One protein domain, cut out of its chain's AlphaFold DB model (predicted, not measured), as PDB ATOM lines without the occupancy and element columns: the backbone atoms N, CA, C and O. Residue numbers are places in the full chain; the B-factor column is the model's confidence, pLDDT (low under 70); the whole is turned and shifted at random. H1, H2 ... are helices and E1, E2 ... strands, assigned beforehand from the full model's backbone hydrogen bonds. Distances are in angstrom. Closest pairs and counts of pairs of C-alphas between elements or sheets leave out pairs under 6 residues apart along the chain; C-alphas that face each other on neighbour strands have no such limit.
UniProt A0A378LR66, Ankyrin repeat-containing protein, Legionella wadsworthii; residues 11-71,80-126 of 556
ATOM      1  N   TYR A  11      94.917 114.990 117.700       90.06
ATOM      2  CA  TYR A  11      93.943 113.953 117.992       90.06
ATOM      3  C   TYR A  11      93.289 114.235 119.334       90.06
ATOM      4  O   TYR A  11      93.947 114.733 120.249       90.06
ATOM      5  N   VAL A  12      92.020 113.875 119.446       90.19
ATOM      6  CA  VAL A  12      91.320 113.726 120.719       90.19
ATOM      7  C   VAL A  12      90.770 112.315 120.832       90.19
ATOM      8  O   VAL A  12      90.701 111.580 119.844       90.19
ATOM      9  N   TYR A  13      90.414 111.931 122.051       88.75
ATOM     10  CA  TYR A  13      89.964 110.585 122.359       88.75
ATOM     11  C   TYR A  13      88.616 110.623 123.067       88.75
ATOM     12  O   TYR A  13      88.390 111.485 123.912       88.75
ATOM     13  N   VAL A  14      87.727 109.697 122.724       89.12
ATOM     14  CA  VAL A  14      86.373 109.592 123.286       89.12
ATOM     15  C   VAL A  14      86.119 108.155 123.715       89.12
ATOM     16  O   VAL A  14      86.560 107.220 123.053       89.12
ATOM     17  N   LEU A  15      85.424 107.975 124.836       86.44
ATOM     18  CA  LEU A  15      84.991 106.653 125.279       86.44
ATOM     19  C   LEU A  15      83.669 106.283 124.620       86.44
ATOM     20  O   LEU A  15      82.703 107.033 124.716       86.44
ATOM     21  N   ILE A  16      83.645 105.111 124.000       85.19
ATOM     22  CA  ILE A  16      82.469 104.496 123.397       85.19
ATOM     23  C   ILE A  16      82.073 103.338 124.292       85.19
ATOM     24  O   ILE A  16      82.725 102.295 124.292       85.19
ATOM     25  N   ASN A  17      81.050 103.536 125.112       77.50
ATOM     26  CA  ASN A  17      80.575 102.467 125.978       77.50
ATOM     27  C   ASN A  17      79.948 101.354 125.137       77.50
ATOM     28  O   ASN A  17      79.345 101.629 124.102       77.50
ATOM     29  N   ASP A  18      80.106 100.111 125.596       74.19
ATOM     30  CA  ASP A  18      79.496  98.935 124.963       74.19
ATOM     31  C   ASP A  18      79.930  98.714 123.497       74.19
ATOM     32  O   ASP A  18      79.224  98.120 122.683       74.19
ATOM     33  N   PHE A  19      81.136  99.179 123.154       80.12
ATOM     34  CA  PHE A  19      81.691  99.071 121.806       80.12
ATOM     35  C   PHE A  19      81.682  97.639 121.223       80.12
ATOM     36  O   PHE A  19      81.307  97.509 120.060       80.12
ATOM     37  N   PRO A  20      81.994  96.555 121.971       74.00
ATOM     38  CA  PRO A  20      81.902  95.202 121.421       74.00
ATOM     39  C   PRO A  20      80.481  94.812 121.010       74.00
ATOM     40  O   PRO A  20      80.310  93.999 120.105       74.00
ATOM     41  N   ARG A  21      79.438  95.324 121.683       75.88
ATOM     42  CA  ARG A  21      78.059  95.108 121.226       75.88
ATOM     43  C   ARG A  21      77.803  95.898 119.953       75.88
ATOM     44  O   ARG A  21      77.308  95.303 119.012       75.88
ATOM     45  N   LEU A  22      78.180  97.180 119.915       79.62
ATOM     46  CA  LEU A  22      77.983  98.037 118.735       79.62
ATOM     47  C   LEU A  22      78.641  97.455 117.479       79.62
ATOM     48  O   LEU A  22      78.035  97.471 116.411       79.62
ATOM     49  N   LEU A  23      79.848  96.904 117.637       79.69
ATOM     50  CA  LEU A  23      80.584  96.242 116.564       79.69
ATOM     51  C   LEU A  23      79.849  94.987 116.070       79.69
ATOM     52  O   LEU A  23      79.676  94.817 114.869       79.69
ATOM     53  N   ARG A  24      79.347  94.152 116.991       73.94
ATOM     54  CA  ARG A  24      78.576  92.936 116.667       73.94
ATOM     55  C   ARG A  24      77.225  93.220 116.028       73.94
ATOM     56  O   ARG A  24      76.793  92.476 115.167       73.94
ATOM     57  N   THR A  25      76.537  94.275 116.453       71.44
ATOM     58  CA  THR A  25      75.237  94.644 115.877       71.44
ATOM     59  C   THR A  25      75.370  95.363 114.533       71.44
ATOM     60  O   THR A  25      74.358  95.797 113.982       71.44
ATOM     61  N   GLY A  26      76.599  95.515 114.018       72.06
ATOM     62  CA  GLY A  26      76.881  96.174 112.748       72.06
ATOM     63  C   GLY A  26      76.390  97.619 112.716       72.06
ATOM     64  O   GLY A  26      75.849  98.062 111.704       72.06
ATOM     65  N   GLU A  27      76.498  98.339 113.838       81.19
ATOM     66  CA  GLU A  27      76.039  99.727 113.902       81.19
ATOM     67  C   GLU A  27      76.890 100.614 112.993       81.19
ATOM     68  O   GLU A  27      78.116 100.507 112.952       81.19
ATOM     69  N   THR A  28      76.235 101.528 112.275       83.88
ATOM     70  CA  THR A  28      76.948 102.495 111.439       83.88
ATOM     71  C   THR A  28      77.734 103.480 112.302       83.88
ATOM     72  O   THR A  28      77.478 103.642 113.498       83.88
ATOM     73  N   ILE A  29      78.679 104.200 111.696       86.38
ATOM     74  CA  ILE A  29      79.434 105.248 112.397       86.38
ATOM     75  C   ILE A  29      78.485 106.325 112.940       86.38
ATOM     76  O   ILE A  29      78.707 106.843 114.033       86.38
ATOM     77  N   GLU A  30      77.421 106.632 112.200       87.75
ATOM     78  CA  GLU A  30      76.363 107.553 112.608       87.75
ATOM     79  C   GLU A  30      75.651 107.042 113.862       87.75
ATOM     80  O   GLU A  30      75.548 107.792 114.826       87.75
ATOM     81  N   SER A  31      75.274 105.759 113.901       82.56
ATOM     82  CA  SER A  31      74.632 105.136 115.065       82.56
ATOM     83  C   SER A  31      75.564 105.063 116.280       82.56
ATOM     84  O   SER A  31      75.172 105.389 117.401       82.56
ATOM     85  N   ILE A  32      76.846 104.731 116.079       85.00
ATOM     86  CA  ILE A  32      77.860 104.802 117.143       85.00
ATOM     87  C   ILE A  32      77.957 106.231 117.688       85.00
ATOM     88  O   ILE A  32      78.080 106.419 118.899       85.00
ATOM     89  N   ALA A  33      77.889 107.239 116.815       86.62
ATOM     90  CA  ALA A  33      77.879 108.633 117.225       86.62
ATOM     91  C   ALA A  33      76.582 108.987 117.974       86.62
ATOM     92  O   ALA A  33      76.664 109.541 119.063       86.62
ATOM     93  N   ASP A  34      75.404 108.609 117.476       84.50
ATOM     94  CA  ASP A  34      74.123 108.824 118.164       84.50
ATOM     95  C   ASP A  34      74.155 108.245 119.584       84.50
ATOM     96  O   ASP A  34      73.791 108.914 120.548       84.50
ATOM     97  N   ILE A  35      74.675 107.026 119.738       79.19
ATOM     98  CA  ILE A  35      74.802 106.355 121.035       79.19
ATOM     99  C   ILE A  35      75.830 107.053 121.925       79.19
ATOM    100  O   ILE A  35      75.585 107.241 123.116       79.19
ATOM    101  N   ALA A  36      76.974 107.459 121.368       80.75
ATOM    102  CA  ALA A  36      77.991 108.179 122.122       80.75
ATOM    103  C   ALA A  36      77.471 109.530 122.635       80.75
ATOM    104  O   ALA A  36      77.802 109.912 123.755       80.75
ATOM    105  N   PHE A  37      76.659 110.231 121.838       81.69
ATOM    106  CA  PHE A  37      76.154 111.578 122.116       81.69
ATOM    107  C   PHE A  37      74.745 111.627 122.727       81.69
ATOM    108  O   PHE A  37      74.287 112.719 123.064       81.69
ATOM    109  N   SER A  38      74.071 110.486 122.895       75.12
ATOM    110  CA  SER A  38      72.711 110.418 123.436       75.12
ATOM    111  C   SER A  38      72.616 111.033 124.837       75.12
ATOM    112  O   SER A  38      73.403 110.716 125.730       75.12
ATOM    113  N   GLU A  39      71.620 111.902 125.036       62.50
ATOM    114  CA  GLU A  39      71.303 112.522 126.332       62.50
ATOM    115  C   GLU A  39      70.388 111.648 127.212       62.50
ATOM    116  O   GLU A  39      70.032 112.067 128.314       62.50
ATOM    117  N   ASP A  40      69.990 110.449 126.759       54.88
ATOM    118  CA  ASP A  40      69.090 109.577 127.524       54.88
ATOM    119  C   ASP A  40      69.735 109.168 128.862       54.88
ATOM    120  O   ASP A  40      70.708 108.402 128.920       54.88
ATOM    121  N   GLU A  41      69.181 109.690 129.963       44.41
ATOM    122  CA  GLU A  41      69.670 109.481 131.331       44.41
ATOM    123  C   GLU A  41      69.745 107.997 131.717       44.41
ATOM    124  O   GLU A  41      70.537 107.641 132.594       44.41
ATOM    125  N   LYS A  42      68.957 107.127 131.061       45.03
ATOM    126  CA  LYS A  42      68.975 105.675 131.292       45.03
ATOM    127  C   LYS A  42      70.202 104.986 130.709       45.03
ATOM    128  O   LYS A  42      70.585 103.937 131.221       45.03
ATOM    129  N   ILE A  43      70.804 105.559 129.668       49.47
ATOM    130  CA  ILE A  43      71.996 104.996 129.039       49.47
ATOM    131  C   ILE A  43      73.245 105.680 129.577       49.47
ATOM    132  O   ILE A  43      74.138 104.950 129.976       49.47
ATOM    133  N   LEU A  44      73.317 107.012 129.700       52.78
ATOM    134  CA  LEU A  44      74.467 107.710 130.299       52.78
ATOM    135  C   LEU A  44      74.174 109.212 130.459       52.78
ATOM    136  O   LEU A  44      74.466 109.993 129.564       52.78
ATOM    137  N   GLY A  45      73.719 109.663 131.632       39.69
ATOM    138  CA  GLY A  45      73.562 111.095 131.956       39.69
ATOM    139  C   GLY A  45      74.868 111.921 132.018       39.69
ATOM    140  O   GLY A  45      75.108 112.638 132.992       39.69
ATOM    141  N   LYS A  46      75.766 111.816 131.029       54.75
ATOM    142  CA  LYS A  46      76.992 112.612 130.905       54.75
ATOM    143  C   LYS A  46      77.261 112.975 129.450       54.75
ATOM    144  O   LYS A  46      77.390 112.093 128.612       54.75
ATOM    145  N   ARG A  47      77.498 114.270 129.207       63.59
ATOM    146  CA  ARG A  47      78.124 114.768 127.973       63.59
ATOM    147  C   ARG A  47      79.354 113.932 127.614       63.59
ATOM    148  O   ARG A  47      80.146 113.583 128.502       63.59
ATOM    149  N   VAL A  48      79.536 113.690 126.315       76.06
ATOM    150  CA  VAL A  48      80.731 113.050 125.753       76.06
ATOM    151  C   VAL A  48      81.976 113.698 126.338       76.06
ATOM    152  O   VAL A  48      82.261 114.874 126.118       76.06
ATOM    153  N   THR A  49      82.718 112.928 127.129       82.44
ATOM    154  CA  THR A  49      83.960 113.420 127.716       82.44
ATOM    155  C   THR A  49      85.078 113.236 126.701       82.44
ATOM    156  O   THR A  49      85.392 112.112 126.311       82.44
ATOM    157  N   VAL A  50      85.671 114.352 126.284       85.75
ATOM    158  CA  VAL A  50      86.790 114.388 125.342       85.75
ATOM    159  C   VAL A  50      88.101 114.389 126.117       85.75
ATOM    160  O   VAL A  50      88.312 115.210 127.011       85.75
ATOM    161  N   TYR A  51      89.005 113.490 125.753       85.31
ATOM    162  CA  TYR A  51      90.313 113.350 126.374       85.31
ATOM    163  C   TYR A  51      91.412 113.855 125.428       85.31
ATOM    164  O   TYR A  51      91.373 113.571 124.228       85.31
ATOM    165  N   PRO A  52      92.415 114.588 125.946       85.19
ATOM    166  CA  PRO A  52      93.478 115.168 125.126       85.19
ATOM    167  C   PRO A  52      94.502 114.133 124.640       85.19
ATOM    168  O   PRO A  52      95.249 114.397 123.700       85.19
ATOM    169  N   ASP A  53      94.557 112.968 125.282       82.94
ATOM    170  CA  ASP A  53      95.451 111.875 124.933       82.94
ATOM    171  C   ASP A  53      94.829 110.514 125.278       82.94
ATOM    172  O   ASP A  53      93.932 110.401 126.119       82.94
ATOM    173  N   PHE A  54      95.329 109.473 124.608       80.56
ATOM    174  CA  PHE A  54      94.846 108.103 124.760       80.56
ATOM    175  C   PHE A  54      94.938 107.616 126.208       80.56
ATOM    176  O   PHE A  54      94.036 106.947 126.702       80.56
ATOM    177  N   LYS A  55      96.029 107.969 126.897       78.19
ATOM    178  CA  LYS A  55      96.278 107.548 128.275       78.19
ATOM    179  C   LYS A  55      95.174 108.060 129.201       78.19
ATOM    180  O   LYS A  55      94.627 107.285 129.975       78.19
ATOM    181  N   SER A  56      94.793 109.325 129.057       78.31
ATOM    182  CA  SER A  56      93.723 109.954 129.828       78.31
ATOM    183  C   SER A  56      92.361 109.296 129.581       78.31
ATOM    184  O   SER A  56      91.621 109.061 130.538       78.31
ATOM    185  N   ALA A  57      92.041 108.947 128.328       79.62
ATOM    186  CA  ALA A  57      90.822 108.203 128.001       79.62
ATOM    187  C   ALA A  57      90.837 106.797 128.616       79.62
ATOM    188  O   ALA A  57      89.888 106.402 129.292       79.62
ATOM    189  N   ALA A  58      91.939 106.064 128.448       76.12
ATOM    190  CA  ALA A  58      92.110 104.726 129.004       76.12
ATOM    191  C   ALA A  58      91.974 104.723 130.533       76.12
ATOM    192  O   ALA A  58      91.277 103.880 131.097       76.12
ATOM    193  N   ASP A  59      92.567 105.705 131.212       72.19
ATOM    194  CA  ASP A  59      92.454 105.859 132.661       72.19
ATOM    195  C   ASP A  59      91.007 106.134 133.099       72.19
ATOM    196  O   ASP A  59      90.566 105.640 134.140       72.19
ATOM    197  N   ALA A  60      90.239 106.886 132.310       78.12
ATOM    198  CA  ALA A  60      88.834 107.142 132.598       78.12
ATOM    199  C   ALA A  60      87.931 105.921 132.355       78.12
ATOM    200  O   ALA A  60      87.089 105.630 133.206       78.12
ATOM    201  N   SER A  61      88.154 105.169 131.270       76.12
ATOM    202  CA  SER A  61      87.475 103.889 131.001       76.12
ATOM    203  C   SER A  61      87.654 102.915 132.172       76.12
ATOM    204  O   SER A  61      86.692 102.379 132.723       76.12
ATOM    205  N   ARG A  62      88.884 102.796 132.682       69.31
ATOM    206  CA  ARG A  62      89.195 101.955 133.850       69.31
ATOM    207  C   ARG A  62      88.518 102.424 135.140       69.31
ATOM    208  O   ARG A  62      88.107 101.606 135.962       69.31
ATOM    209  N   LYS A  63      88.404 103.740 135.361       72.25
ATOM    210  CA  LYS A  63      87.691 104.288 136.532       72.25
ATOM    211  C   LYS A  63      86.195 103.994 136.475       72.25
ATOM    212  O   LYS A  63      85.610 103.717 137.521       72.25
ATOM    213  N   LEU A  64      85.597 104.048 135.282       67.94
ATOM    214  CA  LEU A  64      84.208 103.635 135.067       67.94
ATOM    215  C   LEU A  64      84.024 102.168 135.471       67.94
ATOM    216  O   LEU A  64      83.149 101.892 136.288       67.94
ATOM    217  N   PHE A  65      84.924 101.285 135.024       63.75
ATOM    218  CA  PHE A  65      84.902  99.855 135.350       63.75
ATOM    219  C   PHE A  65      84.981  99.561 136.861       63.75
ATOM    220  O   PHE A  65      84.269  98.708 137.378       63.75
ATOM    221  N   LYS A  66      85.813 100.295 137.612       59.66
ATOM    222  CA  LYS A  66      85.903 100.130 139.077       59.66
ATOM    223  C   LYS A  66      84.681 100.649 139.820       59.66
ATOM    224  O   LYS A  66      84.265 100.055 140.810       59.66
ATOM    225  N   LYS A  67      84.143 101.796 139.396       59.25
ATOM    226  CA  LYS A  67      83.032 102.457 140.095       59.25
ATOM    227  C   LYS A  67      81.729 101.674 139.955       59.25
ATOM    228  O   LYS A  67      80.929 101.698 140.884       59.25
ATOM    229  N   SER A  68      81.519 101.002 138.824       54.56
ATOM    230  CA  SER A  68      80.340 100.159 138.617       54.56
ATOM    231  C   SER A  68      80.325  98.921 139.517       54.56
ATOM    232  O   SER A  68      79.306  98.243 139.552       54.56
ATOM    233  N   GLY A  69      81.399  98.635 140.272       43.03
ATOM    234  CA  GLY A  69      81.417  97.506 141.199       43.03
ATOM    235  C   GLY A  69      81.185  96.181 140.482       43.03
ATOM    236  O   GLY A  69      80.570  95.288 141.053       43.03
ATOM    237  N   MET A  70      81.657  96.069 139.235       43.78
ATOM    238  CA  MET A  70      81.653  94.824 138.476       43.78
ATOM    239  C   MET A  70      82.664  93.846 139.090       43.78
ATOM    240  O   MET A  70      83.658  93.468 138.472       43.78
ATOM    241  N   GLU A  71      82.402  93.396 140.322       39.03
ATOM    242  CA  GLU A  71      82.635  91.993 140.636       39.03
ATOM    243  C   GLU A  71      82.056  91.191 139.469       39.03
ATOM    244  O   GLU A  71      81.004  91.555 138.940       39.03
ATOM    245  N   LYS A  80      76.879  90.959 129.991       42.72
ATOM    246  CA  LYS A  80      78.344  90.948 130.051       42.72
ATOM    247  C   LYS A  80      78.854  91.931 128.982       42.72
ATOM    248  O   LYS A  80      78.237  92.011 127.925       42.72
ATOM    249  N   TYR A  81      79.975  92.607 129.260       47.16
ATOM    250  CA  TYR A  81      80.789  93.468 128.367       47.16
ATOM    251  C   TYR A  81      80.531  94.982 128.347       47.16
ATOM    252  O   TYR A  81      80.263  95.556 127.302       47.16
ATOM    253  N   TYR A  82      80.825  95.690 129.442       47.00
ATOM    254  CA  TYR A  82      81.152  97.122 129.334       47.00
ATOM    255  C   TYR A  82      82.650  97.318 129.075       47.00
ATOM    256  O   TYR A  82      83.375  97.907 129.877       47.00
ATOM    257  N   HIS A  83      83.130  96.799 127.947       63.25
ATOM    258  CA  HIS A  83      84.422  97.203 127.412       63.25
ATOM    259  C   HIS A  83      84.207  98.493 126.625       63.25
ATOM    260  O   HIS A  83      83.638  98.485 125.537       63.25
ATOM    261  N   ALA A  84      84.595  99.631 127.201       70.69
ATOM    262  CA  ALA A  84      84.537 100.881 126.460       70.69
ATOM    263  C   ALA A  84      85.630 100.888 125.381       70.69
ATOM    264  O   ALA A  84      86.811 100.721 125.693       70.69
ATOM    265  N   GLY A  85      85.245 101.112 124.127       83.62
ATOM    266  CA  GLY A  85      86.176 101.436 123.055       83.62
ATOM    267  C   GLY A  85      86.731 102.848 123.242       83.62
ATOM    268  O   GLY A  85      86.061 103.726 123.785       83.62
ATOM    269  N   ILE A  86      87.962 103.089 122.802       87.44
ATOM    270  CA  ILE A  86      88.567 104.424 122.801       87.44
ATOM    271  C   ILE A  86      88.637 104.912 121.357       87.44
ATOM    272  O   ILE A  86      89.541 104.542 120.607       87.44
ATOM    273  N   ALA A  87      87.677 105.742 120.964       90.75
ATOM    274  CA  ALA A  87      87.641 106.383 119.659       90.75
ATOM    275  C   ALA A  87      88.759 107.424 119.547       90.75
ATOM    276  O   ALA A  87      88.867 108.314 120.388       90.75
ATOM    277  N   LYS A  88      89.580 107.322 118.501       91.38
ATOM    278  CA  LYS A  88      90.610 108.291 118.120       91.38
ATOM    279  C   LYS A  88      90.055 109.182 117.015       91.38
ATOM    280  O   LYS A  88      89.743 108.705 115.924       91.38
ATOM    281  N   ILE A  89      89.972 110.477 117.297       91.31
ATOM    282  CA  ILE A  89      89.264 111.444 116.460       91.31
ATOM    283  C   ILE A  89      90.231 112.543 116.050       91.31
ATOM    284  O   ILE A  89      90.872 113.183 116.889       91.31
ATOM    285  N   LYS A  90      90.363 112.746 114.745       91.94
ATOM    286  CA  LYS A  90      91.120 113.840 114.154       91.94
ATOM    287  C   LYS A  90      90.275 115.111 114.189       91.94
ATOM    288  O   LYS A  90      89.147 115.097 113.713       91.94
ATOM    289  N   ILE A  91      90.828 116.198 114.722       87.19
ATOM    290  CA  ILE A  91      90.138 117.493 114.782       87.19
ATOM    291  C   ILE A  91      90.950 118.598 114.102       87.19
ATOM    292  O   ILE A  91      92.172 118.698 114.270       87.19
ATOM    293  N   ASP A  92      90.250 119.465 113.378       78.75
ATOM    294  CA  ASP A  92      90.821 120.632 112.714       78.75
ATOM    295  C   ASP A  92      90.769 121.835 113.667       78.75
ATOM    296  O   ASP A  92      89.849 122.634 113.643       78.75
ATOM    297  N   TYR A  93      91.786 121.946 114.531       70.00
ATOM    298  CA  TYR A  93      92.062 123.094 115.415       70.00
ATOM    299  C   TYR A  93      90.965 123.457 116.443       70.00
ATOM    300  O   TYR A  93      89.968 124.093 116.133       70.00
ATOM    301  N   ARG A  94      91.234 123.182 117.730       61.44
ATOM    302  CA  ARG A  94      90.423 123.681 118.854       61.44
ATOM    303  C   ARG A  94      91.129 124.718 119.710       61.44
ATOM    304  O   ARG A  94      92.271 124.515 120.139       61.44
ATOM    305  N   SER A  95      90.372 125.751 120.070       50.72
ATOM    306  CA  SER A  95      90.497 126.463 121.342       50.72
ATOM    307  C   SER A  95      90.213 125.457 122.462       50.72
ATOM    308  O   SER A  95      89.196 124.769 122.430       50.72
ATOM    309  N   SER A  96      91.097 125.309 123.445       49.44
ATOM    310  CA  SER A  96      90.846 124.432 124.597       49.44
ATOM    311  C   SER A  96      89.533 124.824 125.296       49.44
ATOM    312  O   SER A  96      89.510 125.857 125.963       49.44
ATOM    313  N   GLY A  97      88.460 124.038 125.144       59.22
ATOM    314  CA  GLY A  97      87.195 124.258 125.861       59.22
ATOM    315  C   GLY A  97      85.890 124.067 125.077       59.22
ATOM    316  O   GLY A  97      84.840 124.108 125.705       59.22
ATOM    317  N   GLU A  98      85.918 123.862 123.757       67.81
ATOM    318  CA  GLU A  98      84.696 123.577 122.979       67.81
ATOM    319  C   GLU A  98      84.315 122.084 123.053       67.81
ATOM    320  O   GLU A  98      85.204 121.226 123.081       67.81
ATOM    321  N   ASP A  99      83.010 121.782 123.096       83.31
ATOM    322  CA  ASP A  99      82.440 120.421 123.136       83.31
ATOM    323  C   ASP A  99      82.552 119.747 121.755       83.31
ATOM    324  O   ASP A  99      82.455 120.415 120.729       83.31
ATOM    325  N   LEU A 100      82.827 118.433 121.693       86.31
ATOM    326  CA  LEU A 100      82.830 117.665 120.428       86.31
ATOM    327  C   LEU A 100      81.428 117.635 119.834       86.31
ATOM    328  O   LEU A 100      80.493 117.317 120.555       86.31
ATOM    329  N   THR A 101      81.270 117.987 118.559       89.12
ATOM    330  CA  THR A 101      79.994 117.776 117.870       89.12
ATOM    331  C   THR A 101      79.930 116.360 117.311       89.12
ATOM    332  O   THR A 101      80.952 115.714 117.060       89.12
ATOM    333  N   GLN A 102      78.715 115.871 117.084       89.94
ATOM    334  CA  GLN A 102      78.502 114.571 116.462       89.94
ATOM    335  C   GLN A 102      79.077 114.514 115.036       89.94
ATOM    336  O   GLN A 102      79.708 113.531 114.663       89.94
ATOM    337  N   GLU A 103      78.934 115.587 114.254       90.25
ATOM    338  CA  GLU A 103      79.499 115.679 112.902       90.25
ATOM    339  C   GLU A 103      81.035 115.631 112.919       90.25
ATOM    340  O   GLU A 103      81.646 114.931 112.112       90.25
ATOM    341  N   GLU A 104      81.682 116.315 113.870       90.12
ATOM    342  CA  GLU A 104      83.137 116.235 114.054       90.12
ATOM    343  C   GLU A 104      83.583 114.835 114.479       90.12
ATOM    344  O   GLU A 104      84.629 114.365 114.031       90.12
ATOM    345  N   PHE A 105      82.805 114.151 115.326       91.12
ATOM    346  CA  PHE A 105      83.057 112.753 115.663       91.12
ATOM    347  C   PHE A 105      82.993 111.883 114.408       91.12
ATOM    348  O   PHE A 105      83.960 111.190 114.096       91.12
ATOM    349  N   ILE A 106      81.891 111.961 113.655       90.25
ATOM    350  CA  ILE A 106      81.665 111.145 112.460       90.25
ATOM    351  C   ILE A 106      82.743 111.419 111.416       90.25
ATOM    352  O   ILE A 106      83.308 110.468 110.893       90.25
ATOM    353  N   ASN A 107      83.079 112.672 111.123       90.81
ATOM    354  CA  ASN A 107      84.062 113.007 110.088       90.81
ATOM    355  C   ASN A 107      85.510 112.781 110.549       90.81
ATOM    356  O   ASN A 107      86.381 112.453 109.741       90.81
ATOM    357  N   GLY A 108      85.775 112.946 111.845       90.44
ATOM    358  CA  GLY A 108      87.106 112.845 112.433       90.44
ATOM    359  C   GLY A 108      87.505 111.440 112.884       90.44
ATOM    360  O   GLY A 108      88.693 111.209 113.114       90.44
ATOM    361  N   LEU A 109      86.561 110.504 113.044       92.25
ATOM    362  CA  LEU A 109      86.839 109.158 113.551       92.25
ATOM    363  C   LEU A 109      87.785 108.388 112.617       92.25
ATOM    364  O   LEU A 109      87.411 108.018 111.502       92.25
ATOM    365  N   GLU A 110      89.000 108.113 113.102       90.69
ATOM    366  CA  GLU A 110      90.005 107.313 112.389       90.69
ATOM    367  C   GLU A 110      89.975 105.838 112.797       90.69
ATOM    368  O   GLU A 110      90.173 104.955 111.961       90.69
ATOM    369  N   SER A 111      89.781 105.569 114.088       89.06
ATOM    370  CA  SER A 111      89.815 104.217 114.645       89.06
ATOM    371  C   SER A 111      89.190 104.173 116.031       89.06
ATOM    372  O   SER A 111      89.216 105.175 116.746       89.06
ATOM    373  N   ILE A 112      88.755 102.998 116.466       87.06
ATOM    374  CA  ILE A 112      88.397 102.719 117.855       87.06
ATOM    375  C   ILE A 112      89.343 101.646 118.383       87.06
ATOM    376  O   ILE A 112      89.479 100.571 117.808       87.06
ATOM    377  N   THR A 113      90.035 101.944 119.479       82.50
ATOM    378  CA  THR A 113      90.836 100.942 120.180       82.50
ATOM    379  C   THR A 113      89.928 100.166 121.118       82.50
ATOM    380  O   THR A 113      89.394 100.734 122.073       82.50
ATOM    381  N   HIS A 114      89.746  98.880 120.835       74.69
ATOM    382  CA  HIS A 114      89.088  97.939 121.727       74.69
ATOM    383  C   HIS A 114      89.871  97.831 123.040       74.69
ATOM    384  O   HIS A 114      91.077  98.092 123.089       74.69
ATOM    385  N   THR A 115      89.214  97.394 124.113       58.59
ATOM    386  CA  THR A 115      89.883  97.206 125.405       58.59
ATOM    387  C   THR A 115      90.976  96.161 125.375       58.59
ATOM    388  O   THR A 115      91.664  96.107 126.371       58.59
ATOM    389  N   ASN A 116      91.128  95.394 124.285       56.12
ATOM    390  CA  ASN A 116      92.186  94.397 124.100       56.12
ATOM    391  C   ASN A 116      93.470  94.971 123.438       56.12
ATOM    392  O   ASN A 116      94.285  94.254 122.853       56.12
ATOM    393  N   GLY A 117      93.571  96.306 123.363       65.62
ATOM    394  CA  GLY A 117      94.617  97.022 122.622       65.62
ATOM    395  C   GLY A 117      94.517  96.897 121.095       65.62
ATOM    396  O   GLY A 117      95.336  97.471 120.375       65.62
ATOM    397  N   ILE A 118      93.510  96.177 120.604       73.94
ATOM    398  CA  ILE A 118      93.232  95.973 119.185       73.94
ATOM    399  C   ILE A 118      92.641  97.257 118.610       73.94
ATOM    400  O   ILE A 118      91.735  97.853 119.187       73.94
ATOM    401  N   ILE A 119      93.172  97.701 117.477       81.81
ATOM    402  CA  ILE A 119      92.712  98.906 116.791       81.81
ATOM    403  C   ILE A 119      91.790  98.470 115.659       81.81
ATOM    404  O   ILE A 119      92.259  97.833 114.725       81.81
ATOM    405  N   ILE A 120      90.517  98.854 115.744       84.88
ATOM    406  CA  ILE A 120      89.552  98.730 114.651       84.88
ATOM    407  C   ILE A 120      89.568 100.050 113.891       84.88
ATOM    408  O   ILE A 120      89.248 101.109 114.442       84.88
ATOM    409  N   THR A 121      90.030 100.029 112.648       88.38
ATOM    410  CA  THR A 121      90.066 101.215 111.791       88.38
ATOM    411  C   THR A 121      88.660 101.615 111.362       88.38
ATOM    412  O   THR A 121      87.737 100.809 111.379       88.38
ATOM    413  N   ARG A 122      88.482 102.863 110.919       87.06
ATOM    414  CA  ARG A 122      87.200 103.337 110.377       87.06
ATOM    415  C   ARG A 122      86.626 102.410 109.298       87.06
ATOM    416  O   ARG A 122      85.420 102.206 109.266       87.06
ATOM    417  N   ALA A 123      87.479 101.880 108.422       83.38
ATOM    418  CA  ALA A 123      87.063 100.992 107.338       83.38
ATOM    419  C   ALA A 123      86.570  99.627 107.846       83.38
ATOM    420  O   ALA A 123      85.744  99.007 107.189       83.38
ATOM    421  N   GLU A 124      87.056  99.190 109.010       84.06
ATOM    422  CA  GLU A 124      86.666  97.938 109.663       84.06
ATOM    423  C   GLU A 124      85.462  98.105 110.603       84.06
ATOM    424  O   GLU A 124      84.967  97.107 111.096       84.06
ATOM    425  N   LEU A 125      84.990  99.330 110.882       83.81
ATOM    426  CA  LEU A 125      83.806  99.552 111.733       83.81
ATOM    427  C   LEU A 125      82.487  99.234 111.024       83.81
ATOM    428  O   LEU A 125      81.481  98.988 111.681       83.81
ATOM    429  N   ASP A 126      82.477  99.294 109.694       82.50
ATOM    430  CA  ASP A 126      81.312  98.935 108.896       82.50
ATOM    431  C   ASP A 126      81.335  97.426 108.621       82.50
ATOM    432  O   ASP A 126      82.027  96.959 107.713       82.50
TER     433      ASP A 126
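This is residues 11 to 71 and 80 to 126 of the 556 residues of the protein "Ankyrin repeat-containing protein" of Legionella wadsworthii (UniProt A0A378LR66). A twisted sheet of four strands has the long helix H4 packed along one face, while H5 stands up from the opposite face and H2 packs on H5, making three layers with helices on both faces of the sheet. H1 lies beside the strands near the end of E1 and the start of E2, and the short H3 lies far out from the mean of the C-alphas. The printed part has 108 residues, with named elements in the order E1 H1 H2 H3 H4 E2 H5 E3 E4, and its class is mixed, helices and strands. The sheet's order is E1 E2 E3 E4, antiparallel throughout. The whole is compact, with a radius of gyration of the C-alphas of 13.1 A and spans of 41 by 29 by 28 A.

E1, residues 11 to 16, is an edge strand and the antiparallel neighbour of E2, residues 85 to 91; N 14 and O 87 are within hydrogen-bond range at 2.9 A. E3, residues 109 to 113, is antiparallel to E2, with N 88 and O 111 at 2.8 A. E3 and E4, residues 119 to 121, form a hairpin, with N 112 and O 120 at 2.8 A. The sheet is only just strongly twisted, its C-alphas lying up to 4.1 A off the best plane. H1, residues 19 to 24, is on the sheet but only just at its level, with a height of 3.9 A. H2, residues 29 to 37, only grazes the sheet. H3, residues 41 to 44, is not on it. H4, residues 54 to 67, is over E1 and only just over E2, at a height of 9.7 A, and runs along the strands at 14 degrees to E1 on the local plane. H5, residues 102 to 108, is over E3 on the opposite face from H4. H2 and H5 touch at a steep tilt of 49 degrees, opposite ways; their closest C-alphas, Ala 33 and Gln 102, are 6.0 A apart. In H1, H2, H4 and H5 every O i to N i+4 pair is within hydrogen-bond range; H3 is too short for one.

E1 begins with C-alpha 11 at (93.943, 113.953, 117.992) and is 15.8 A long. H2 is 12.1 A, H4 20.2 A, E2 18.5 A and E3 11.3 A. C-alpha 54, where H4 begins, is at (94.846, 108.103, 124.760). E4 ends with C-alpha 121 at (90.066, 101.215, 111.791).

The C-alphas farthest apart, Glu 71 and Tyr 93, are 41.1 A apart. Residues 72 to 79 are not printed; C-alphas 71 and 80 are 11.5 A apart across the cut. Of the links printed whole, none is long. Mean pLDDT of the printed part is 75.1, with 30 residues under 70, among them residues 39 to 47 and 64 to 71.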